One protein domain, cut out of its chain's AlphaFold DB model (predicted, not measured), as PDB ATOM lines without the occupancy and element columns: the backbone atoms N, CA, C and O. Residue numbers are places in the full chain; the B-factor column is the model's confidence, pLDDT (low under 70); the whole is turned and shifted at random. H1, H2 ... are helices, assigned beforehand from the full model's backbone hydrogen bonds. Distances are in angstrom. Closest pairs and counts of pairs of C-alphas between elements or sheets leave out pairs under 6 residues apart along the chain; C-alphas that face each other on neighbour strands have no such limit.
ATOM      1  N   ASP A  17     207.444 222.456 189.015       39.88
ATOM      2  CA  ASP A  17     208.848 222.068 188.993       39.88
ATOM      3  C   ASP A  17     209.045 220.553 189.128       39.88
ATOM      4  O   ASP A  17     209.877 219.993 188.412       39.88
ATOM      5  N   GLN A  18     208.236 219.855 189.931       42.31
ATOM      6  CA  GLN A  18     208.246 218.388 190.015       42.31
ATOM      7  C   GLN A  18     207.761 217.723 188.722       42.31
ATOM      8  O   GLN A  18     208.370 216.753 188.270       42.31
ATOM      9  N   ILE A  19     206.718 218.260 188.077       50.53
ATOM     10  CA  ILE A  19     206.236 217.741 186.781       50.53
ATOM     11  C   ILE A  19     207.317 217.928 185.709       50.53
ATOM     12  O   ILE A  19     207.649 216.995 184.974       50.53
ATOM     13  N   LEU A  20     207.914 219.120 185.650       49.25
ATOM     14  CA  LEU A  20     208.981 219.438 184.703       49.25
ATOM     15  C   LEU A  20     210.263 218.638 184.985       49.25
ATOM     16  O   LEU A  20     210.985 218.295 184.045       49.25
ATOM     17  N   ALA A  21     210.554 218.318 186.249       48.91
ATOM     18  CA  ALA A  21     211.658 217.446 186.641       48.91
ATOM     19  C   ALA A  21     211.416 215.988 186.217       48.91
ATOM     20  O   ALA A  21     212.288 215.394 185.585       48.91
ATOM     21  N   SER A  22     210.222 215.438 186.456       46.78
ATOM     22  CA  SER A  22     209.864 214.084 186.005       46.78
ATOM     23  C   SER A  22     209.873 213.946 184.478       46.78
ATOM     24  O   SER A  22     210.316 212.928 183.945       46.78
ATOM     25  N   ASP A  23     209.454 214.979 183.744       49.97
ATOM     26  CA  ASP A  23     209.547 214.979 182.280       49.97
ATOM     27  C   ASP A  23     211.005 215.036 181.796       49.97
ATOM     28  O   ASP A  23     211.357 214.363 180.825       49.97
ATOM     29  N   ARG A  24     211.887 215.774 182.494       52.69
ATOM     30  CA  ARG A  24     213.341 215.815 182.218       52.69
ATOM     31  C   ARG A  24     214.009 214.447 182.344       52.69
ATOM     32  O   ARG A  24     214.954 214.186 181.598       52.69
ATOM     33  N   GLU A  25     213.523 213.591 183.237       53.41
ATOM     34  CA  GLU A  25     214.035 212.231 183.453       53.41
ATOM     35  C   GLU A  25     213.565 211.233 182.385       53.41
ATOM     36  O   GLU A  25     214.285 210.286 182.071       53.41
ATOM     37  N   ARG A  26     212.401 211.471 181.767       54.09
ATOM     38  CA  ARG A  26     211.817 210.610 180.719       54.09
ATOM     39  C   ARG A  26     212.345 210.872 179.310       54.09
ATOM     40  O   ARG A  26     212.051 210.108 178.392       54.09
ATOM     41  N   LEU A  27     213.094 211.952 179.106       55.75
ATOM     42  CA  LEU A  27     213.569 212.331 177.780       55.75
ATOM     43  C   LEU A  27     214.818 211.525 177.389       55.75
ATOM     44  O   LEU A  27     215.753 211.406 178.185       55.75
ATOM     45  N   PRO A  28     214.884 211.006 176.149       60.31
ATOM     46  CA  PRO A  28     216.044 210.259 175.680       60.31
ATOM     47  C   PRO A  28     217.320 211.107 175.786       60.31
ATOM     48  O   PRO A  28     217.290 212.326 175.602       60.31
ATOM     49  N   ASN A  29     218.466 210.453 176.011       58.25
ATOM     50  CA  ASN A  29     219.787 211.067 176.254       58.25
ATOM     51  C   ASN A  29     220.284 212.038 175.148       58.25
ATOM     52  O   ASN A  29     221.326 212.681 175.289       58.25
ATOM     53  N   GLY A  30     219.555 212.161 174.034       61.66
ATOM     54  CA  GLY A  30     219.786 213.149 172.978       61.66
ATOM     55  C   GLY A  30     219.110 214.510 173.194       61.66
ATOM     56  O   GLY A  30     219.389 215.441 172.440       61.66
ATOM     57  N   HIS A  31     218.235 214.666 174.192       76.12
ATOM     58  CA  HIS A  31     217.455 215.888 174.364       76.12
ATOM     59  C   HIS A  31     218.170 216.928 175.237       76.12
ATOM     60  O   HIS A  31     218.420 216.721 176.425       76.12
ATOM     61  N   ILE A  32     218.455 218.097 174.655       77.12
ATOM     62  CA  ILE A  32     219.212 219.173 175.314       77.12
ATOM     63  C   ILE A  32     218.554 219.682 176.609       77.12
ATOM     64  O   ILE A  32     219.262 220.176 177.482       77.12
ATOM     65  N   ASN A  33     217.230 219.535 176.784       76.44
ATOM     66  CA  ASN A  33     216.522 220.050 177.966       76.44
ATOM     67  C   ASN A  33     217.033 219.476 179.290       76.44
ATOM     68  O   ASN A  33     217.005 220.194 180.287       76.44
ATOM     69  N   ARG A  34     217.541 218.238 179.298       81.00
ATOM     70  CA  ARG A  34     218.169 217.639 180.485       81.00
ATOM     71  C   ARG A  34     219.448 218.377 180.894       81.00
ATOM     72  O   ARG A  34     219.747 218.489 182.074       81.00
ATOM     73  N   PHE A  35     220.180 218.914 179.920       82.06
ATOM     74  CA  PHE A  35     221.471 219.577 180.116       82.06
ATOM     75  C   PHE A  35     221.372 221.110 180.167       82.06
ATOM     76  O   PHE A  35     222.344 221.762 180.539       82.06
ATOM     77  N   LYS A  36     220.210 221.700 179.847       81.75
ATOM     78  CA  LYS A  36     219.946 223.148 179.957       81.75
ATOM     79  C   LYS A  36     220.356 223.768 181.303       81.75
ATOM     80  O   LYS A  36     221.106 224.738 181.250       81.75
ATOM     81  N   PRO A  37     219.959 223.233 182.478       79.81
ATOM     82  CA  PRO A  37     220.337 223.844 183.758       79.81
ATOM     83  C   PRO A  37     221.859 223.879 183.965       79.81
ATOM     84  O   PRO A  37     222.402 224.893 184.390       79.81
ATOM     85  N   TYR A  38     222.568 222.815 183.571       82.75
ATOM     86  CA  TYR A  38     224.031 222.777 183.624       82.75
ATOM     87  C   TYR A  38     224.673 223.812 182.689       82.75
ATOM     88  O   TYR A  38     225.591 224.533 183.078       82.75
ATOM     89  N   LEU A  39     224.169 223.914 181.455       84.56
ATOM     90  CA  LEU A  39     224.640 224.897 180.480       84.56
ATOM     91  C   LEU A  39     224.412 226.331 180.976       84.56
ATOM     92  O   LEU A  39     225.303 227.159 180.820       84.56
ATOM     93  N   GLN A  40     223.272 226.613 181.613       81.38
ATOM     94  CA  GLN A  40     222.972 227.916 182.219       81.38
ATOM     95  C   GLN A  40     223.919 228.241 183.375       81.38
ATOM     96  O   GLN A  40     224.488 229.328 183.398       81.38
ATOM     97  N   GLN A  41     224.150 227.294 184.287       79.19
ATOM     98  CA  GLN A  41     225.073 227.481 185.409       79.19
ATOM     99  C   GLN A  41     226.495 227.800 184.926       79.19
ATOM    100  O   GLN A  41     227.123 228.743 185.406       79.19
ATOM    101  N   ARG A  42     227.005 227.046 183.945       83.50
ATOM    102  CA  ARG A  42     228.338 227.287 183.373       83.50
ATOM    103  C   ARG A  42     228.410 228.610 182.617       83.50
ATOM    104  O   ARG A  42     229.431 229.287 182.693       83.50
ATOM    105  N   PHE A  43     227.337 228.983 181.928       82.06
ATOM    106  CA  PHE A  43     227.247 230.248 181.209       82.06
ATOM    107  C   PHE A  43     227.267 231.458 182.155       82.06
ATOM    108  O   PHE A  43     228.018 232.398 181.908       82.06
ATOM    109  N   LEU A  44     226.529 231.402 183.270       75.88
ATOM    110  CA  LEU A  44     226.577 232.415 184.336       75.88
ATOM    111  C   LEU A  44     227.954 232.480 185.012       75.88
ATOM    112  O   LEU A  44     228.415 233.556 185.365       75.88
ATOM    113  N   GLY A  45     228.647 231.344 185.117       77.12
ATOM    114  CA  GLY A  45     230.046 231.273 185.553       77.12
ATOM    115  C   GLY A  45     231.074 231.759 184.518       77.12
ATOM    116  O   GLY A  45     232.260 231.491 184.682       77.12
ATOM    117  N   GLY A  46     230.648 232.413 183.430       75.25
ATOM    118  CA  GLY A  46     231.529 233.004 182.415       75.25
ATOM    119  C   GLY A  46     231.968 232.057 181.293       75.25
ATOM    120  O   GLY A  46     232.679 232.473 180.375       75.25
ATOM    121  N   ALA A  47     231.535 230.792 181.292       75.50
ATOM    122  CA  ALA A  47     231.855 229.863 180.212       75.50
ATOM    123  C   ALA A  47     230.958 230.124 178.990       75.50
ATOM    124  O   ALA A  47     229.886 229.543 178.829       75.50
ATOM    125  N   THR A  48     231.414 230.991 178.088       73.44
ATOM    126  CA  THR A  48     230.665 231.385 176.879       73.44
ATOM    127  C   THR A  48     230.980 230.520 175.653       73.44
ATOM    128  O   THR A  48     230.286 230.604 174.633       73.44
ATOM    129  N   ASN A  49     231.996 229.653 175.723       85.50
ATOM    130  CA  ASN A  49     232.429 228.813 174.606       85.50
ATOM    131  C   ASN A  49     231.521 227.579 174.420       85.50
ATOM    132  O   ASN A  49     231.635 226.578 175.127       85.50
ATOM    133  N   ALA A  50     230.668 227.617 173.393       82.19
ATOM    134  CA  ALA A  50     229.734 226.537 173.069       82.19
ATOM    135  C   ALA A  50     230.415 225.196 172.734       82.19
ATOM    136  O   ALA A  50     229.842 224.136 172.981       82.19
ATOM    137  N   ALA A  51     231.633 225.215 172.183       84.44
ATOM    138  CA  ALA A  51     232.381 223.997 171.874       84.44
ATOM    139  C   ALA A  51     232.891 223.303 173.144       84.44
ATOM    140  O   ALA A  51     232.859 222.076 173.228       84.44
ATOM    141  N   ALA A  52     233.335 224.088 174.130       86.56
ATOM    142  CA  ALA A  52     233.738 223.578 175.435       86.56
ATOM    143  C   ALA A  52     232.531 222.986 176.174       86.56
ATOM    144  O   ALA A  52     232.561 221.817 176.545       86.56
ATOM    145  N   LEU A  53     231.427 223.736 176.238       87.75
ATOM    146  CA  LEU A  53     230.176 223.281 176.846       87.75
ATOM    147  C   LEU A  53     229.626 222.002 176.195       87.75
ATOM    148  O   LEU A  53     229.143 221.116 176.894       87.75
ATOM    149  N   PHE A  54     229.731 221.865 174.868       87.75
ATOM    150  CA  PHE A  54     229.332 220.640 174.170       87.75
ATOM    151  C   PHE A  54     230.168 219.422 174.589       87.75
ATOM    152  O   PHE A  54     229.600 218.349 174.791       87.75
ATOM    153  N   ARG A  55     231.495 219.568 174.726       88.44
ATOM    154  CA  ARG A  55     232.365 218.468 175.183       88.44
ATOM    155  C   ARG A  55     231.990 218.023 176.592       88.44
ATOM    156  O   ARG A  55     231.763 216.838 176.808       88.44
ATOM    157  N   GLU A  56     231.788 218.979 177.490       88.88
ATOM    158  CA  GLU A  56     231.412 218.700 178.877       88.88
ATOM    159  C   GLU A  56     230.074 217.963 178.995       88.88
ATOM    160  O   GLU A  56     229.953 217.003 179.753       88.88
ATOM    161  N   ILE A  57     229.047 218.372 178.239       88.50
ATOM    162  CA  ILE A  57     227.763 217.658 178.297       88.50
ATOM    163  C   ILE A  57     227.825 216.306 177.582       88.50
ATOM    164  O   ILE A  57     227.096 215.390 177.955       88.50
ATOM    165  N   ARG A  58     228.698 216.150 176.578       87.88
ATOM    166  CA  ARG A  58     228.913 214.875 175.880       87.88
ATOM    167  C   ARG A  58     229.542 213.835 176.803       87.88
ATOM    168  O   ARG A  58     229.109 212.683 176.778       87.88
ATOM    169  N   GLU A  59     230.498 214.240 177.635       87.62
ATOM    170  CA  GLU A  59     231.070 213.405 178.703       87.62
ATOM    171  C   GLU A  59     230.005 213.005 179.730       87.62
ATOM    172  O   GLU A  59     229.956 211.860 180.167       87.62
ATOM    173  N   ARG A  60     229.058 213.905 180.016       83.31
ATOM    174  CA  ARG A  60     227.896 213.656 180.889       83.31
ATOM    175  C   ARG A  60     226.768 212.852 180.226       83.31
ATOM    176  O   ARG A  60     225.681 212.739 180.788       83.31
ATOM    177  N   GLY A  61     227.001 212.302 179.034       84.06
ATOM    178  CA  GLY A  61     226.065 211.405 178.357       84.06
ATOM    179  C   GLY A  61     225.159 212.056 177.313       84.06
ATOM    180  O   GLY A  61     224.263 211.386 176.802       84.06
ATOM    181  N   TYR A  62     225.384 213.319 176.934       85.56
ATOM    182  CA  TYR A  62     224.664 213.926 175.814       85.56
ATOM    183  C   TYR A  62     224.995 213.203 174.502       85.56
ATOM    184  O   TYR A  62     226.160 213.026 174.128       85.56
ATOM    185  N   ARG A  63     223.947 212.779 173.792       81.31
ATOM    186  CA  ARG A  63     224.032 212.101 172.483       81.31
ATOM    187  C   ARG A  63     223.453 212.930 171.332       81.31
ATOM    188  O   ARG A  63     223.351 212.433 170.218       81.31
ATOM    189  N   GLY A  64     223.065 214.178 171.595       81.12
ATOM    190  CA  GLY A  64     222.506 215.071 170.582       81.12
ATOM    191  C   GLY A  64     223.565 215.834 169.779       81.12
ATOM    192  O   GLY A  64     224.772 215.719 169.996       81.12
ATOM    193  N   SER A  65     223.100 216.660 168.840       83.31
ATOM    194  CA  SER A  65     223.974 217.425 167.943       83.31
ATOM    195  C   SER A  65     224.623 218.634 168.631       83.31
ATOM    196  O   SER A  65     223.991 219.335 169.430       83.31
ATOM    197  N   ARG A  66     225.875 218.923 168.249       83.19
ATOM    198  CA  ARG A  66     226.622 220.134 168.637       83.19
ATOM    199  C   ARG A  66     225.909 221.416 168.205       83.19
ATOM    200  O   ARG A  66     225.953 222.403 168.929       83.19
ATOM    201  N   ILE A  67     225.211 221.392 167.067       82.12
ATOM    202  CA  ILE A  67     224.483 222.554 166.527       82.12
ATOM    203  C   ILE A  67     223.407 223.029 167.513       82.12
ATOM    204  O   ILE A  67     223.231 224.230 167.703       82.12
ATOM    205  N   VAL A  68     222.726 222.095 168.184       80.06
ATOM    206  CA  VAL A  68     221.670 222.403 169.163       80.06
ATOM    207  C   VAL A  68     222.252 223.141 170.372       80.06
ATOM    208  O   VAL A  68     221.675 224.122 170.833       80.06
ATOM    209  N   VAL A  69     223.435 222.727 170.838       83.50
ATOM    210  CA  VAL A  69     224.147 223.393 171.940       83.50
ATOM    211  C   VAL A  69     224.618 224.779 171.525       83.50
ATOM    212  O   VAL A  69     224.412 225.732 172.267       83.50
ATOM    213  N   THR A  70     225.186 224.922 170.326       84.12
ATOM    214  CA  THR A  70     225.611 226.228 169.807       84.12
ATOM    215  C   THR A  70     224.442 227.204 169.706       84.12
ATOM    216  O   THR A  70     224.567 228.332 170.175       84.12
ATOM    217  N   LYS A  71     223.294 226.774 169.163       80.19
ATOM    218  CA  LYS A  71     222.076 227.600 169.096       80.19
ATOM    219  C   LYS A  71     221.579 227.996 170.487       80.19
ATOM    220  O   LYS A  71     221.235 229.155 170.706       80.19
ATOM    221  N   TYR A  72     221.582 227.061 171.436       81.00
ATOM    222  CA  TYR A  72     221.159 227.343 172.806       81.00
ATOM    223  C   TYR A  72     222.084 228.347 173.503       81.00
ATOM    224  O   TYR A  72     221.608 229.327 174.062       81.00
ATOM    225  N   VAL A  73     223.402 228.168 173.403       84.69
ATOM    226  CA  VAL A  73     224.388 229.106 173.966       84.69
ATOM    227  C   VAL A  73     224.305 230.474 173.283       84.69
ATOM    228  O   VAL A  73     224.424 231.492 173.956       84.69
ATOM    229  N   ALA A  74     224.052 230.531 171.972       80.00
ATOM    230  CA  ALA A  74     223.797 231.792 171.273       80.00
ATOM    231  C   ALA A  74     222.522 232.486 171.784       80.00
ATOM    232  O   ALA A  74     222.529 233.697 171.966       80.00
ATOM    233  N   THR A  75     221.468 231.721 172.093       77.62
ATOM    234  CA  THR A  75     220.237 232.247 172.713       77.62
ATOM    235  C   THR A  75     220.510 232.786 174.118       77.62
ATOM    236  O   THR A  75     220.007 233.846 174.469       77.62
ATOM    237  N   LEU A  76     221.345 232.102 174.911       79.69
ATOM    238  CA  LEU A  76     221.767 232.588 176.229       79.69
ATOM    239  C   LEU A  76     222.584 233.883 176.126       79.69
ATOM    240  O   LEU A  76     222.377 234.791 176.921       79.69
ATOM    241  N   ARG A  77     223.471 234.002 175.128       78.50
ATOM    242  CA  ARG A  77     224.193 235.257 174.853       78.50
ATOM    243  C   ARG A  77     223.243 236.370 174.457       78.50
ATOM    244  O   ARG A  77     223.343 237.444 175.023       78.50
ATOM    245  N   ALA A  78     222.305 236.107 173.550       71.19
ATOM    246  CA  ALA A  78     221.288 237.086 173.188       71.19
ATOM    247  C   ALA A  78     220.489 237.525 174.427       71.19
ATOM    248  O   ALA A  78     220.397 238.709 174.692       71.19
ATOM    249  N   GLY A  79     220.035 236.608 175.284       63.19
ATOM    250  CA  GLY A  79     219.308 236.975 176.507       63.19
ATOM    251  C   GLY A  79     220.117 237.740 177.570       63.19
ATOM    252  O   GLY A  79     219.508 238.334 178.451       63.19
ATOM    253  N   ILE A  80     221.458 237.730 177.518       57.53
ATOM    254  CA  ILE A  80     222.319 238.556 178.394       57.53
ATOM    255  C   ILE A  80     222.753 239.861 177.699       57.53
ATOM    256  O   ILE A  80     222.962 240.871 178.363       57.53
ATOM    257  N   THR A  81     222.900 239.861 176.373       48.25
ATOM    258  CA  THR A  81     223.379 241.011 175.583       48.25
ATOM    259  C   THR A  81     222.243 241.891 175.051       48.25
ATOM    260  O   THR A  81     222.470 243.053 174.733       48.25
ATOM    261  N   THR A  82     221.019 241.380 174.991       40.09
ATOM    262  CA  THR A  82     219.813 242.141 174.659       40.09
ATOM    263  C   THR A  82     218.838 242.080 175.824       40.09
ATOM    264  O   THR A  82     218.550 241.009 176.356       40.09
TER     265      THR A  82
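AT A GLANCE: This is residues 17 to 82 of the 175 residues of an uncharacterized protein of Streptomyces sp. ADI95-16 (UniProt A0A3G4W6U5). Three helices, H2, H3 and H4, gather into a small steeply crossed cluster with their centres in a triangle, while the first helix, H1, is set off by itself at one end of the longest axis, joined to the cluster by residues 27 to 35. H4, the longest helix, touches both of its cluster partners. The printed part has 66 residues with four named helices, in the order H1, H2, H3, H4, and no named strand, and its class is all helix. The whole is compact, with a radius of gyration of the C-alphas of 11.9 A, and the C-alphas span 32 by 24 by 18 A along their three main axes.

HOW THE PARTS SIT: H1, residues 17 to 26, touches no helix. It is apart from H2, residues 36 to 44, from H3, residues 50 to 59, and from H4, residues 66 to 81. H2 and H3 are close but not clearly touching, and their closest C-alphas, those of Leu 39 and Leu 53, are 6.8 A apart. Their lines stand at a steep tilt of 45 degrees, and they run opposite ways. H2 and H4 touch, H4 with residues 73 to 76 alone, and the closest C-alphas, those of Gln 40 and Leu 76, are 7.7 A apart. These two run the same way at a steep tilt of 49 degrees. H3 and H4 touch, H4 with residues 66 to 73 alone, and the closest C-alphas, those of Ala 50 and Thr 70, are 5.3 A apart. They run opposite ways at a steep tilt of 51 degrees. In H1, H2, H3 and H4 every pair of O i to N i+4 is within hydrogen-bond range.

IN THESE COORDINATES: H1 begins at C-alpha 17, at (208.848, 222.068, 188.993), and runs 14.4 A to C-alpha 26. H2, Lys 36 to Leu 44, measures 12.2 A and begins at (219.946, 223.148, 179.957). H3, Ala 50 to Glu 59, measures 14.4 A. H4, Arg 66 to Thr 81, measures 22.2 A and ends at C-alpha 81, at (223.379, 241.011, 175.583).

THE WHOLE: The two C-alphas farthest apart are those of Arg 26 and Thr 82, at 33.1 A. The printed part has no cut. The link from H2 to H3 is tight, with 5 residues, and the links from H1 to H2, with 9, and from H3 to H4, with 6, are short. The mean pLDDT of the printed part is 73.6, and residues 17 to 30 and 79 to 82 are under 70. The mean pLDDT of H1 is 49.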